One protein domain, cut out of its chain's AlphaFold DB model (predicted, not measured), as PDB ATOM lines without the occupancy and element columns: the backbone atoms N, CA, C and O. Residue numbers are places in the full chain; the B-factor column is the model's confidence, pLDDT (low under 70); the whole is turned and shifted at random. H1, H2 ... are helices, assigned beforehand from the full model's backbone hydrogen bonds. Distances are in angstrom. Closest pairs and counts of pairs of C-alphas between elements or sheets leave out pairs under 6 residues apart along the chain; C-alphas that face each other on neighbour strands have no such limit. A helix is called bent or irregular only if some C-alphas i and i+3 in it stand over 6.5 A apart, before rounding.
ATOM      1  N   PHE A 214       1.430  44.239 -29.122       95.12
ATOM      2  CA  PHE A 214       1.421  42.782 -29.170       95.12
ATOM      3  C   PHE A 214       0.201  42.155 -28.482       95.12
ATOM      4  O   PHE A 214      -0.249  41.103 -28.933       95.12
ATOM      5  N   ILE A 215      -0.417  42.814 -27.493       95.25
ATOM      6  CA  ILE A 215      -1.767  42.439 -27.031       95.25
ATOM      7  C   ILE A 215      -2.767  42.537 -28.190       95.25
ATOM      8  O   ILE A 215      -3.519  41.593 -28.421       95.25
ATOM      9  N   ARG A 216      -2.746  43.622 -28.982       93.94
ATOM     10  CA  ARG A 216      -3.621  43.741 -30.165       93.94
ATOM     11  C   ARG A 216      -3.352  42.657 -31.203       93.94
ATOM     12  O   ARG A 216      -4.293  42.128 -31.786       93.94
ATOM     13  N   LYS A 217      -2.087  42.279 -31.407       93.06
ATOM     14  CA  LYS A 217      -1.734  41.142 -32.273       93.06
ATOM     15  C   LYS A 217      -2.292  39.818 -31.755       93.06
ATOM     16  O   LYS A 217      -2.785  39.029 -32.553       93.06
ATOM     17  N   LEU A 218      -2.285  39.602 -30.442       95.00
ATOM     18  CA  LEU A 218      -2.905  38.430 -29.831       95.00
ATOM     19  C   LEU A 218      -4.436  38.433 -29.998       95.00
ATOM     20  O   LEU A 218      -5.010  37.394 -30.308       95.00
ATOM     21  N   CYS A 219      -5.097  39.588 -29.870       93.31
ATOM     22  CA  CYS A 219      -6.525  39.734 -30.181       93.31
ATOM     23  C   CYS A 219      -6.831  39.411 -31.652       93.31
ATOM     24  O   CYS A 219      -7.778  38.688 -31.946       93.31
ATOM     25  N   PHE A 220      -5.999  39.887 -32.582       90.06
ATOM     26  CA  PHE A 220      -6.126  39.539 -33.998       90.06
ATOM     27  C   PHE A 220      -5.965  38.029 -34.229       90.06
ATOM     28  O   PHE A 220      -6.763  37.423 -34.941       90.06
ATOM     29  N   LEU A 221      -4.982  37.404 -33.575       90.44
ATOM     30  CA  LEU A 221      -4.796  35.955 -33.620       90.44
ATOM     31  C   LEU A 221      -6.026  35.205 -33.088       90.44
ATOM     32  O   LEU A 221      -6.408  34.192 -33.664       90.44
ATOM     33  N   ASP A 222      -6.665  35.693 -32.025       92.44
ATOM     34  CA  ASP A 222      -7.904  35.108 -31.506       92.44
ATOM     35  C   ASP A 222      -9.073  35.233 -32.498       92.44
ATOM     36  O   ASP A 222      -9.813  34.268 -32.698       92.44
ATOM     37  N   ALA A 223      -9.190  36.380 -33.177       87.94
ATOM     38  CA  ALA A 223     -10.200  36.604 -34.215       87.94
ATOM     39  C   ALA A 223     -10.067  35.611 -35.382       87.94
ATOM     40  O   ALA A 223     -11.063  35.053 -35.842       87.94
ATOM     41  N   GLU A 224      -8.838  35.401 -35.855       88.44
ATOM     42  CA  GLU A 224      -8.542  34.553 -37.013       88.44
ATOM     43  C   GLU A 224      -8.495  33.062 -36.643       88.44
ATOM     44  O   GLU A 224      -8.983  32.203 -37.380       88.44
ATOM     45  N   ASN A 225      -7.905  32.733 -35.489       88.31
ATOM     46  CA  ASN A 225      -7.691  31.368 -35.023       88.31
ATOM     47  C   ASN A 225      -7.585  31.290 -33.486       88.31
ATOM     48  O   ASN A 225      -6.514  31.066 -32.914       88.31
ATOM     49  N   TRP A 226      -8.731  31.391 -32.810       91.56
ATOM     50  CA  TRP A 226      -8.839  31.307 -31.347       91.56
ATOM     51  C   TRP A 226      -8.135  30.090 -30.724       91.56
ATOM     52  O   TRP A 226      -7.546  30.198 -29.653       91.56
ATOM     53  N   LYS A 227      -8.125  28.925 -31.393       92.19
ATOM     54  CA  LYS A 227      -7.442  27.723 -30.873       92.19
ATOM     55  C   LYS A 227      -5.940  27.944 -30.743       92.19
ATOM     56  O   LYS A 227      -5.327  27.476 -29.788       92.19
ATOM     57  N   MET A 228      -5.360  28.653 -31.706       90.69
ATOM     58  CA  MET A 228      -3.944  28.984 -31.720       90.69
ATOM     59  C   MET A 228      -3.612  30.049 -30.675       90.69
ATOM     60  O   MET A 228      -2.633  29.890 -29.952       90.69
ATOM     61  N   ALA A 229      -4.464  31.070 -30.523       93.31
ATOM     62  CA  ALA A 229      -4.337  32.043 -29.436       93.31
ATOM     63  C   ALA A 229      -4.355  31.356 -28.058       93.31
ATOM     64  O   ALA A 229      -3.491  31.610 -27.222       93.31
ATOM     65  N   TYR A 230      -5.292  30.429 -27.843       94.06
ATOM     66  CA  TYR A 230      -5.429  29.702 -26.578       94.06
ATOM     67  C   TYR A 230      -4.236  28.783 -26.328       94.06
ATOM     68  O   TYR A 230      -3.736  28.740 -25.209       94.06
ATOM     69  N   ARG A 231      -3.728  28.104 -27.365       92.19
ATOM     70  CA  ARG A 231      -2.505  27.300 -27.260       92.19
ATOM     71  C   ARG A 231      -1.295  28.152 -26.878       92.19
ATOM     72  O   ARG A 231      -0.540  27.744 -26.008       92.19
ATOM     73  N   LEU A 232      -1.131  29.337 -27.471       93.00
ATOM     74  CA  LEU A 232      -0.046  30.250 -27.098       93.00
ATOM     75  C   LEU A 232      -0.139  30.670 -25.629       93.00
ATOM     76  O   LEU A 232       0.864  30.705 -24.923       93.00
ATOM     77  N   ILE A 233      -1.350  30.983 -25.164       94.06
ATOM     78  CA  ILE A 233      -1.601  31.326 -23.763       94.06
ATOM     79  C   ILE A 233      -1.284  30.129 -22.864       94.06
ATOM     80  O   ILE A 233      -0.591  30.292 -21.865       94.06
ATOM     81  N   ASP A 234      -1.736  28.927 -23.218       91.38
ATOM     82  CA  ASP A 234      -1.391  27.713 -22.482       91.38
ATOM     83  C   ASP A 234       0.122  27.544 -22.378       91.38
ATOM     84  O   ASP A 234       0.631  27.390 -21.274       91.38
ATOM     85  N   ASP A 235       0.838  27.660 -23.493       89.12
ATOM     86  CA  ASP A 235       2.289  27.513 -23.572       89.12
ATOM     87  C   ASP A 235       3.029  28.525 -22.668       89.12
ATOM     88  O   ASP A 235       3.922  28.145 -21.904       89.12
ATOM     89  N   VAL A 236       2.611  29.798 -22.664       89.94
ATOM     90  CA  VAL A 236       3.212  30.855 -21.825       89.94
ATOM     91  C   VAL A 236       2.900  30.673 -20.332       89.94
ATOM     92  O   VAL A 236       3.709  31.036 -19.472       89.94
ATOM     93  N   PHE A 237       1.740  30.107 -20.001       87.25
ATOM     94  CA  PHE A 237       1.307  29.882 -18.620       87.25
ATOM     95  C   PHE A 237       1.583  28.444 -18.123       87.25
ATOM     96  O   PHE A 237       1.291  28.131 -16.967       87.25
ATOM     97  N   CYS A 238       2.205  27.573 -18.933       80.06
ATOM     98  CA  CYS A 238       2.520  26.171 -18.613       80.06
ATOM     99  C   CYS A 238       3.761  26.012 -17.702       80.06
ATOM    100  O   CYS A 238       4.675  25.238 -17.988       80.06
ATOM    101  N   GLY A 239       3.812  26.732 -16.578       69.19
ATOM    102  CA  GLY A 239       4.880  26.604 -15.577       69.19
ATOM    103  C   GLY A 239       5.620  27.905 -15.274       69.19
ATOM    104  O   GLY A 239       5.095  28.998 -15.477       69.19
ATOM    105  N   GLU A 240       6.816  27.790 -14.695       67.88
ATOM    106  CA  GLU A 240       7.650  28.941 -14.306       67.88
ATOM    107  C   GLU A 240       8.408  29.543 -15.493       67.88
ATOM    108  O   GLU A 240       8.568  30.758 -15.568       67.88
ATOM    109  N   GLU A 241       8.820  28.709 -16.446       76.31
ATOM    110  CA  GLU A 241       9.505  29.149 -17.660       76.31
ATOM    111  C   GLU A 241       8.520  29.354 -18.809       76.31
ATOM    112  O   GLU A 241       7.629  28.536 -19.039       76.31
ATOM    113  N   VAL A 242       8.737  30.420 -19.577       79.50
ATOM    114  CA  VAL A 242       8.016  30.666 -20.825       79.50
ATOM    115  C   VAL A 242       8.493  29.668 -21.874       79.50
ATOM    116  O   VAL A 242       9.671  29.648 -22.238       79.50
ATOM    117  N   ARG A 243       7.576  28.841 -22.371       81.62
ATOM    118  CA  ARG A 243       7.837  27.852 -23.420       81.62
ATOM    119  C   ARG A 243       6.842  28.064 -24.550       81.62
ATOM    120  O   ARG A 243       5.802  28.670 -24.343       81.62
ATOM    121  N   ILE A 244       7.192  27.612 -25.749       83.94
ATOM    122  CA  ILE A 244       6.299  27.599 -26.913       83.94
ATOM    123  C   ILE A 244       6.370  26.193 -27.488       83.94
ATOM    124  O   ILE A 244       7.468  25.659 -27.678       83.94
ATOM    125  N   SER A 245       5.219  25.576 -27.725       82.31
ATOM    126  CA  SER A 245       5.155  24.239 -28.302       82.31
ATOM    127  C   SER A 245       5.667  24.241 -29.745       82.31
ATOM    128  O   SER A 245       5.449  25.179 -30.514       82.31
ATOM    129  N   TYR A 246       6.348  23.160 -30.135       79.94
ATOM    130  CA  TYR A 246       6.766  22.967 -31.526       79.94
ATOM    131  C   TYR A 246       5.555  22.955 -32.470       79.94
ATOM    132  O   TYR A 246       5.613  23.534 -33.549       79.94
ATOM    133  N   ASP A 247       4.441  22.374 -32.022       79.19
ATOM    134  CA  ASP A 247       3.184  22.347 -32.768       79.19
ATOM    135  C   ASP A 247       2.634  23.758 -33.008       79.19
ATOM    136  O   ASP A 247       2.180  24.050 -34.108       79.19
ATOM    137  N   PHE A 248       2.720  24.670 -32.028       85.56
ATOM    138  CA  PHE A 248       2.364  26.074 -32.256       85.56
ATOM    139  C   PHE A 248       3.226  26.700 -33.356       85.56
ATOM    140  O   PHE A 248       2.691  27.364 -34.234       85.56
ATOM    141  N   LEU A 249       4.545  26.475 -33.339       83.94
ATOM    142  CA  LEU A 249       5.451  27.009 -34.365       83.94
ATOM    143  C   LEU A 249       5.212  26.392 -35.750       83.94
ATOM    144  O   LEU A 249       5.424  27.057 -36.759       83.94
ATOM    145  N   ALA A 250       4.796  25.127 -35.812       81.88
ATOM    146  CA  ALA A 250       4.451  24.463 -37.064       81.88
ATOM    147  C   ALA A 250       3.119  24.980 -37.637       81.88
ATOM    148  O   ALA A 250       2.990  25.136 -38.851       81.88
ATOM    149  N   ASP A 251       2.160  25.283 -36.760       82.31
ATOM    150  CA  ASP A 251       0.810  25.719 -37.120       82.31
ATOM    151  C   ASP A 251       0.668  27.253 -37.215       82.31
ATOM    152  O   ASP A 251      -0.385  27.739 -37.631       82.31
ATOM    153  N   SER A 252       1.706  28.033 -36.868       77.62
ATOM    154  CA  SER A 252       1.640  29.504 -36.759       77.62
ATOM    155  C   SER A 252       1.390  30.241 -38.078       77.62
ATOM    156  O   SER A 252       1.147  31.450 -38.067       77.62
ATOM    157  N   GLY A 253       1.431  29.532 -39.210       77.94
ATOM    158  CA  GLY A 253       1.120  30.073 -40.530       77.94
ATOM    159  C   GLY A 253       2.022  31.249 -40.905       77.94
ATOM    160  O   GLY A 253       3.244  31.130 -40.874       77.94
ATOM    161  N   ASP A 254       1.402  32.382 -41.239       80.94
ATOM    162  CA  ASP A 254       2.077  33.599 -41.714       80.94
ATOM    163  C   ASP A 254       2.621  34.501 -40.587       80.94
ATOM    164  O   ASP A 254       3.151  35.578 -40.867       80.94
ATOM    165  N   LEU A 255       2.490  34.106 -39.313       85.69
ATOM    166  CA  LEU A 255       3.035  34.891 -38.205       85.69
ATOM    167  C   LEU A 255       4.562  34.971 -38.297       85.69
ATOM    168  O   LEU A 255       5.262  33.958 -38.329       85.69
ATOM    169  N   SER A 256       5.089  36.193 -38.268       88.44
ATOM    170  CA  SER A 256       6.533  36.405 -38.195       88.44
ATOM    171  C   SER A 256       7.091  35.990 -36.830       88.44
ATOM    172  O   SER A 256       6.403  36.006 -35.803       88.44
ATOM    173  N   LYS A 257       8.386  35.658 -36.792       87.00
ATOM    174  CA  LYS A 257       9.088  35.336 -35.541       87.00
ATOM    175  C   LYS A 257       8.991  36.492 -34.543       87.00
ATOM    176  O   LYS A 257       8.834  36.266 -33.345       87.00
ATOM    177  N   GLU A 258       9.086  37.717 -35.038       88.62
ATOM    178  CA  GLU A 258       8.995  38.946 -34.261       88.62
ATOM    179  C   GLU A 258       7.612  39.095 -33.616       88.62
ATOM    180  O   GLU A 258       7.532  39.416 -32.431       88.62
ATOM    181  N   GLU A 259       6.534  38.792 -34.345       90.56
ATOM    182  CA  GLU A 259       5.169  38.806 -33.807       90.56
ATOM    183  C   GLU A 259       4.965  37.748 -32.724       90.56
ATOM    184  O   GLU A 259       4.416  38.059 -31.666       90.56
ATOM    185  N   ILE A 260       5.450  36.522 -32.943       90.88
ATOM    186  CA  ILE A 260       5.355  35.440 -31.954       90.88
ATOM    187  C   ILE A 260       6.097  35.830 -30.671       90.88
ATOM    188  O   ILE A 260       5.531  35.783 -29.578       90.88
ATOM    189  N   VAL A 261       7.356  36.263 -30.794       91.00
ATOM    190  CA  VAL A 261       8.173  36.686 -29.648       91.00
ATOM    191  C   VAL A 261       7.542  37.881 -28.931       91.00
ATOM    192  O   VAL A 261       7.558  37.929 -27.702       91.00
ATOM    193  N   GLY A 262       6.979  38.831 -29.675       93.25
ATOM    194  CA  GLY A 262       6.302  39.996 -29.118       93.25
ATOM    195  C   GLY A 262       5.062  39.635 -28.300       93.25
ATOM    196  O   GLY A 262       4.945  40.072 -27.156       93.25
ATOM    197  N   MET A 263       4.177  38.781 -28.831       95.12
ATOM    198  CA  MET A 263       2.990  38.298 -28.103       95.12
ATOM    199  C   MET A 263       3.370  37.557 -26.818       95.12
ATOM    200  O   MET A 263       2.777  37.779 -25.763       95.12
ATOM    201  N   VAL A 264       4.403  36.719 -26.889       93.62
ATOM    202  CA  VAL A 264       4.915  35.961 -25.742       93.62
ATOM    203  C   VAL A 264       5.463  36.883 -24.656       93.62
ATOM    204  O   VAL A 264       5.130  36.717 -23.484       93.62
ATOM    205  N   LYS A 265       6.265  37.885 -25.037       92.31
ATOM    206  CA  LYS A 265       6.778  38.894 -24.101       92.31
ATOM    207  C   LYS A 265       5.650  39.699 -23.465       92.31
ATOM    208  O   LYS A 265       5.663  39.882 -22.256       92.31
ATOM    209  N   ALA A 266       4.652  40.114 -24.244       93.69
ATOM    210  CA  ALA A 266       3.512  40.858 -23.718       93.69
ATOM    211  C   ALA A 266       2.730  40.050 -22.666       93.69
ATOM    212  O   ALA A 266       2.417  40.574 -21.598       93.69
ATOM    213  N   LEU A 267       2.470  38.763 -22.923       94.12
ATOM    214  CA  LEU A 267       1.826  37.869 -21.953       94.12
ATOM    215  C   LEU A 267       2.683  37.654 -20.696       94.12
ATOM    216  O   LEU A 267       2.156  37.678 -19.581       94.12
ATOM    217  N   ALA A 268       3.995  37.472 -20.860       90.81
ATOM    218  CA  ALA A 268       4.924  37.323 -19.743       90.81
ATOM    219  C   ALA A 268       4.991  38.592 -18.874       90.81
ATOM    220  O   ALA A 268       4.960  38.490 -17.647       90.81
ATOM    221  N   ASP A 269       5.009  39.775 -19.489       89.88
ATOM    222  CA  ASP A 269       4.997  41.065 -18.793       89.88
ATOM    223  C   ASP A 269       3.701  41.267 -18.006       89.88
ATOM    224  O   ASP A 269       3.746  41.655 -16.839       89.88
ATOM    225  N   ILE A 270       2.545  40.972 -18.612       91.56
ATOM    226  CA  ILE A 270       1.240  41.015 -17.935       91.56
ATOM    227  C   ILE A 270       1.255  40.106 -16.705       91.56
ATOM    228  O   ILE A 270       0.907  40.538 -15.604       91.56
ATOM    229  N   ARG A 271       1.710  38.857 -16.872       90.25
ATOM    230  CA  ARG A 271       1.827  37.888 -15.778       90.25
ATOM    231  C   ARG A 271       2.736  38.417 -14.669       90.25
ATOM    232  O   ARG A 271       2.322  38.408 -13.513       90.25
ATOM    233  N   LYS A 272       3.934  38.898 -15.011       88.81
ATOM    234  CA  LYS A 272       4.913  39.435 -14.057       88.81
ATOM    235  C   LYS A 272       4.342  40.622 -13.276       88.81
ATOM    236  O   LYS A 272       4.342  40.589 -12.051       88.81
ATOM    237  N   GLN A 273       3.780  41.618 -13.966       88.19
ATOM    238  CA  GLN A 273       3.202  42.812 -13.333       88.19
ATOM    239  C   GLN A 273       2.037  42.463 -12.398       88.19
ATOM    240  O   GLN A 273       1.864  43.081 -11.347       88.19
ATOM    241  N   SER A 274       1.227  41.465 -12.755       90.88
ATOM    242  CA  SER A 274       0.155  40.980 -11.886       90.88
ATOM    243  C   SER A 274       0.664  40.208 -10.672       90.88
ATOM    244  O   SER A 274       0.105  40.376  -9.589       90.88
ATOM    245  N   GLN A 275       1.732  39.420 -10.821       88.50
ATOM    246  CA  GLN A 275       2.378  38.713  -9.712       88.50
ATOM    247  C   GLN A 275       3.040  39.682  -8.725       88.50
ATOM    248  O   GLN A 275       2.861  39.534  -7.522       88.50
ATOM    249  N   GLU A 276       3.756  40.697  -9.217       87.50
ATOM    250  CA  GLU A 276       4.406  41.722  -8.382       87.50
ATOM    251  C   GLU A 276       3.399  42.528  -7.548       87.50
ATOM    252  O   GLU A 276       3.715  42.976  -6.449       87.50
ATOM    253  N   ARG A 277       2.170  42.678  -8.051       87.19
ATOM    254  CA  ARG A 277       1.054  43.341  -7.360       87.19
ATOM    255  C   ARG A 277       0.159  42.380  -6.572       87.19
ATOM    256  O   ARG A 277      -0.860  42.816  -6.049       87.19
ATOM    257  N   ASP A 278       0.510  41.097  -6.533       88.19
ATOM    258  CA  ASP A 278      -0.245  40.023  -5.887       88.19
ATOM    259  C   ASP A 278      -1.743  39.986  -6.262       88.19
ATOM    260  O   ASP A 278      -2.610  39.667  -5.450       88.19
ATOM    261  N   LEU A 279      -2.083  40.263  -7.526       90.62
ATOM    262  CA  LEU A 279      -3.486  40.311  -7.960       90.62
ATOM    263  C   LEU A 279      -4.136  38.923  -7.874       90.62
ATOM    264  O   LEU A 279      -3.514  37.920  -8.238       90.62
ATOM    265  N   SER A 280      -5.384  38.832  -7.414       90.75
ATOM    266  CA  SER A 280      -6.248  37.655  -7.599       90.75
ATOM    267  C   SER A 280      -6.674  37.497  -9.068       90.75
ATOM    268  O   SER A 280      -6.517  38.415  -9.868       90.75
ATOM    269  N   GLY A 281      -7.261  36.354  -9.447       90.50
ATOM    270  CA  GLY A 281      -7.783  36.156 -10.812       90.50
ATOM    271  C   GLY A 281      -8.852  37.182 -11.215       90.50
ATOM    272  O   GLY A 281      -8.890  37.633 -12.357       90.50
ATOM    273  N   LYS A 282      -9.684  37.613 -10.259       92.56
ATOM    274  CA  LYS A 282     -10.707  38.644 -10.488       92.56
ATOM    275  C   LYS A 282     -10.095  40.037 -10.641       92.56
ATOM    276  O   LYS A 282     -10.516  40.796 -11.506       92.56
ATOM    277  N   GLU A 283      -9.105  40.375  -9.817       92.56
ATOM    278  CA  GLU A 283      -8.393  41.655  -9.925       92.56
ATOM    279  C   GLU A 283      -7.549  41.725 -11.197       92.56
ATOM    280  O   GLU A 283      -7.503  42.773 -11.832       92.56
ATOM    281  N   PHE A 284      -6.954  40.601 -11.609       93.69
ATOM    282  CA  PHE A 284      -6.295  40.466 -12.902       93.69
ATOM    283  C   PHE A 284      -7.259  40.811 -14.039       93.69
ATOM    284  O   PHE A 284      -6.946  41.658 -14.871       93.69
ATOM    285  N   LEU A 285      -8.440  40.183 -14.060       94.00
ATOM    286  CA  LEU A 285      -9.433  40.436 -15.102       94.00
ATOM    287  C   LEU A 285      -9.815  41.923 -15.140       94.00
ATOM    288  O   LEU A 285      -9.717  42.539 -16.194       94.00
ATOM    289  N   ASN A 286     -10.140  42.516 -13.989       93.50
ATOM    290  CA  ASN A 286     -10.514  43.931 -13.899       93.50
ATOM    291  C   ASN A 286      -9.410  44.892 -14.383       93.50
ATOM    292  O   ASN A 286      -9.718  45.938 -14.947       93.50
ATOM    293  N   GLU A 287      -8.135  44.574 -14.141       91.44
ATOM    294  CA  GLU A 287      -7.006  45.414 -14.568       91.44
ATOM    295  C   GLU A 287      -6.785  45.332 -16.087       91.44
ATOM    296  O   GLU A 287      -6.492  46.345 -16.729       91.44
ATOM    297  N   TRP A 288      -6.920  44.137 -16.673       93.62
ATOM    298  CA  TRP A 288      -6.479  43.887 -18.046       93.62
ATOM    299  C   TRP A 288      -7.593  43.875 -19.091       93.62
ATOM    300  O   TRP A 288      -7.301  44.096 -20.264       93.62
ATOM    301  N   GLU A 289      -8.852  43.660 -18.704       94.12
ATOM    302  CA  GLU A 289      -9.984  43.446 -19.621       94.12
ATOM    303  C   GLU A 289     -10.078  44.499 -20.731       94.12
ATOM    304  O   GLU A 289     -10.225  44.150 -21.905       94.12
ATOM    305  N   ARG A 290      -9.888  45.782 -20.391       92.50
ATOM    306  CA  ARG A 290      -9.988  46.889 -21.355       92.50
ATOM    307  C   ARG A 290      -9.054  46.747 -22.560       92.50
ATOM    308  O   ARG A 290      -9.414  47.149 -23.662       92.50
ATOM    309  N   TYR A 291      -7.870  46.164 -22.374       93.38
ATOM    310  CA  TYR A 291      -6.857  46.053 -23.429       93.38
ATOM    311  C   TYR A 291      -7.191  44.979 -24.464       93.38
ATOM    312  O   TYR A 291      -6.695  45.022 -25.592       93.38
ATOM    313  N   PHE A 292      -8.056  44.039 -24.086       93.94
ATOM    314  CA  PHE A 292      -8.453  42.920 -24.921       93.94
ATOM    315  C   PHE A 292      -9.768  43.163 -25.663       93.94
ATOM    316  O   PHE A 292     -10.160  42.309 -26.444       93.94
ATOM    317  N   MET A 293     -10.450  44.301 -25.492       84.56
ATOM    318  CA  MET A 293     -11.738  44.574 -26.149       84.56
ATOM    319  C   MET A 293     -11.661  44.419 -27.690       84.56
ATOM    320  O   MET A 293     -10.712  44.924 -28.297       84.56
ATOM    321  N   PRO A 294     -12.638  43.777 -28.367       89.19
ATOM    322  CA  PRO A 294     -13.845  43.113 -27.849       89.19
ATOM    323  C   PRO A 294     -13.672  41.584 -27.656       89.19
ATOM    324  O   PRO A 294     -14.544  40.799 -28.015       89.19
ATOM    325  N   HIS A 295     -12.510  41.133 -27.179       90.81
ATOM    326  CA  HIS A 295     -12.153  39.724 -26.969       90.81
ATOM    327  C   HIS A 295     -12.234  39.342 -25.484       90.81
ATOM    328  O   HIS A 295     -11.271  38.848 -24.894       90.81
ATOM    329  N   GLU A 296     -13.388  39.549 -24.844       92.00
ATOM    330  CA  GLU A 296     -13.550  39.340 -23.395       92.00
ATOM    331  C   GLU A 296     -13.298  37.875 -22.989       92.00
ATOM    332  O   GLU A 296     -12.751  37.585 -21.926       92.00
ATOM    333  N   LYS A 297     -13.624  36.922 -23.873       93.94
ATOM    334  CA  LYS A 297     -13.342  35.493 -23.647       93.94
ATOM    335  C   LYS A 297     -11.847  35.191 -23.582       93.94
ATOM    336  O   LYS A 297     -11.440  34.314 -22.827       93.94
ATOM    337  N   LEU A 298     -11.043  35.903 -24.370       95.38
ATOM    338  CA  LEU A 298      -9.598  35.712 -24.422       95.38
ATOM    339  C   LEU A 298      -8.959  36.132 -23.098       95.38
ATOM    340  O   LEU A 298      -8.234  35.351 -22.491       95.38
ATOM    341  N   VAL A 299      -9.282  37.332 -22.606       95.69
ATOM    342  CA  VAL A 299      -8.769  37.809 -21.311       95.69
ATOM    343  C   VAL A 299      -9.308  36.994 -20.137       95.69
ATOM    344  O   VAL A 299      -8.561  36.739 -19.197       95.69
ATOM    345  N   TYR A 300     -10.552  36.512 -20.209       95.31
ATOM    346  CA  TYR A 300     -11.092  35.587 -19.214       95.31
ATOM    347  C   TYR A 300     -10.260  34.301 -19.137       95.31
ATOM    348  O   TYR A 300      -9.836  33.906 -18.053       95.31
ATOM    349  N   PHE A 301      -9.941  33.699 -20.285       95.69
ATOM    350  CA  PHE A 301      -9.088  32.514 -20.341       95.69
ATOM    351  C   PHE A 301      -7.681  32.789 -19.786       95.69
ATOM    352  O   PHE A 301      -7.157  31.997 -19.005       95.69
ATOM    353  N   ILE A 302      -7.082  33.941 -20.109       95.50
ATOM    354  CA  ILE A 302      -5.791  34.351 -19.530       95.50
ATOM    355  C   ILE A 302      -5.902  34.483 -18.002       95.50
ATOM    356  O   ILE A 302      -5.026  34.003 -17.283       95.50
ATOM    357  N   ALA A 303      -6.979  35.087 -17.494       94.44
ATOM    358  CA  ALA A 303      -7.216  35.251 -16.062       94.44
ATOM    359  C   ALA A 303      -7.362  33.900 -15.340       94.44
ATOM    360  O   ALA A 303      -6.807  33.730 -14.254       94.44
ATOM    361  N   GLU A 304      -8.041  32.922 -15.947       93.25
ATOM    362  CA  GLU A 304      -8.124  31.551 -15.427       93.25
ATOM    363  C   GLU A 304      -6.744  30.891 -15.354       93.25
ATOM    364  O   GLU A 304      -6.397  30.281 -14.340       93.25
ATOM    365  N   LYS A 305      -5.925  31.037 -16.403       92.62
ATOM    366  CA  LYS A 305      -4.562  30.486 -16.430       92.62
ATOM    367  C   LYS A 305      -3.669  31.153 -15.397       92.62
ATOM    368  O   LYS A 305      -2.988  30.462 -14.641       92.62
ATOM    369  N   TYR A 306      -3.732  32.475 -15.294       91.50
ATOM    370  CA  TYR A 306      -3.055  33.236 -14.253       91.50
ATOM    371  C   TYR A 306      -3.468  32.753 -12.855       91.50
ATOM    372  O   TYR A 306      -2.609  32.363 -12.060       91.50
ATOM    373  N   ALA A 307      -4.773  32.675 -12.578       87.81
ATOM    374  CA  ALA A 307      -5.301  32.211 -11.301       87.81
ATOM    375  C   ALA A 307      -4.888  30.772 -10.991       87.81
ATOM    376  O   ALA A 307      -4.562  30.484  -9.851       87.81
ATOM    377  N   PHE A 308      -4.831  29.879 -11.981       83.56
ATOM    378  CA  PHE A 308      -4.342  28.513 -11.794       83.56
ATOM    379  C   PHE A 308      -2.843  28.473 -11.466       83.56
ATOM    380  O   PHE A 308      -2.427  27.743 -10.566       83.56
ATOM    381  N   THR A 309      -2.026  29.283 -12.152       77.88
ATOM    382  CA  THR A 309      -0.583  29.376 -11.865       77.88
ATOM    383  C   THR A 309      -0.292  29.979 -10.491       77.88
ATOM    384  O   THR A 309       0.640  29.533  -9.826       77.88
ATOM    385  N   LYS A 310      -1.121  30.925 -10.027       73.44
ATOM    386  CA  LYS A 310      -1.105  31.454  -8.654       73.44
ATOM    387  C   LYS A 310      -1.685  30.442  -7.647       73.44
ATOM    388  O   LYS A 310      -1.187  30.280  -6.538       73.44
ATOM    389  N   GLY A 311      -2.719  29.719  -8.071       56.38
ATOM    390  CA  GLY A 311      -3.610  28.826  -7.327       56.38
ATOM    391  C   GLY A 311      -3.115  27.394  -7.117       56.38
ATOM    392  O   GLY A 311      -3.875  26.549  -6.648       56.38
ATOM    393  N   LYS A 312      -1.814  27.131  -7.285       53.56
ATOM    394  CA  LYS A 312      -1.141  26.125  -6.437       53.56
ATOM    395  C   LYS A 312      -1.162  26.509  -4.932       53.56
ATOM    396  O   LYS A 312      -0.511  25.832  -4.142       53.56
ATOM    397  N   GLY A 313      -1.925  27.546  -4.548       38.50
ATOM    398  CA  GLY A 313      -2.426  27.832  -3.201       38.50
ATOM    399  C   GLY A 313      -3.957  27.759  -3.010       38.50
ATOM    400  O   GLY A 313      -4.364  27.218  -1.997       38.50
ATOM    401  N   GLU A 314      -4.823  28.219  -3.928       34.22
ATOM    402  CA  GLU A 314      -6.291  28.253  -3.712       34.22
ATOM    403  C   GLU A 314      -7.069  28.358  -5.048       34.22
ATOM    404  O   GLU A 314      -6.678  29.110  -5.942       34.22
TER     405      GLU A 314
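This is residues 214 to 314 of the 316 residues of an uncharacterized protein of Lachnospiraceae bacterium 28-4 (UniProt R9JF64). The bent helix H1 folds back as a V in the core; the long H3 crosses both of its arms, and short H2 packs on arm H1b. The hairpin of H4 and H5 completes the body, with H5 packed beside H1b and the end of H4 on arm H1a. The printed part has 101 residues, with five named helices in the order H1 to H5 and no named strand: all helix. It is compact, with a radius of gyration of the C-alphas of 12.9 A and spans of 37 by 28 by 19 A.

H1, residues 214 to 237, was assigned as one helix by its hydrogen bonds but is bent, with C-alphas 224 and 227 9.2 A apart. Its arms H1a, residues 214 to 224, and H1b, residues 227 to 237, touch, closest at the C-alphas of Asp 222 and Ala 229, 5.1 A. H2, residues 246 to 251, forms a hairpin with H1b; their closest C-alphas, Met 228 and Phe 248, are 7.0 A apart. H3, residues 257 to 276, touches H1a with residues 259 to 267 alone, at a steep tilt of 65 degrees; the closest C-alphas, Phe 214 and Met 263, are 4.9 A apart. H4, residues 281 to 292, and H5, residues 296 to 310, form a hairpin, closest at the C-alphas of Gly 281 and Ala 307, 4.7 A. H5 touches H1b at a shallow tilt of 25 degrees, the same way, closest at the C-alphas of Phe 237 and Lys 305, 6.3 A. H2 and H5 are apart. Every O i to N i+4 pair is within hydrogen-bond range in H1a, H1b, H2, H3 and H5, but 5 of 8 in H4.

H1a begins at C-alpha 214 (1.421, 42.782, -29.170). H3 is 28.3 A long and H5 20.8 A, ending at C-alpha 310 (-1.105, 31.454, -8.654). H4 is irregular: C-alphas 287 and 290 are 7.6 A apart.

The C-alphas farthest apart, Asp 254 and Glu 314, are 39.3 A apart. The printed part has no cut and no long link. Residues 239 to 240 and 311 to 314 have pLDDT under 70.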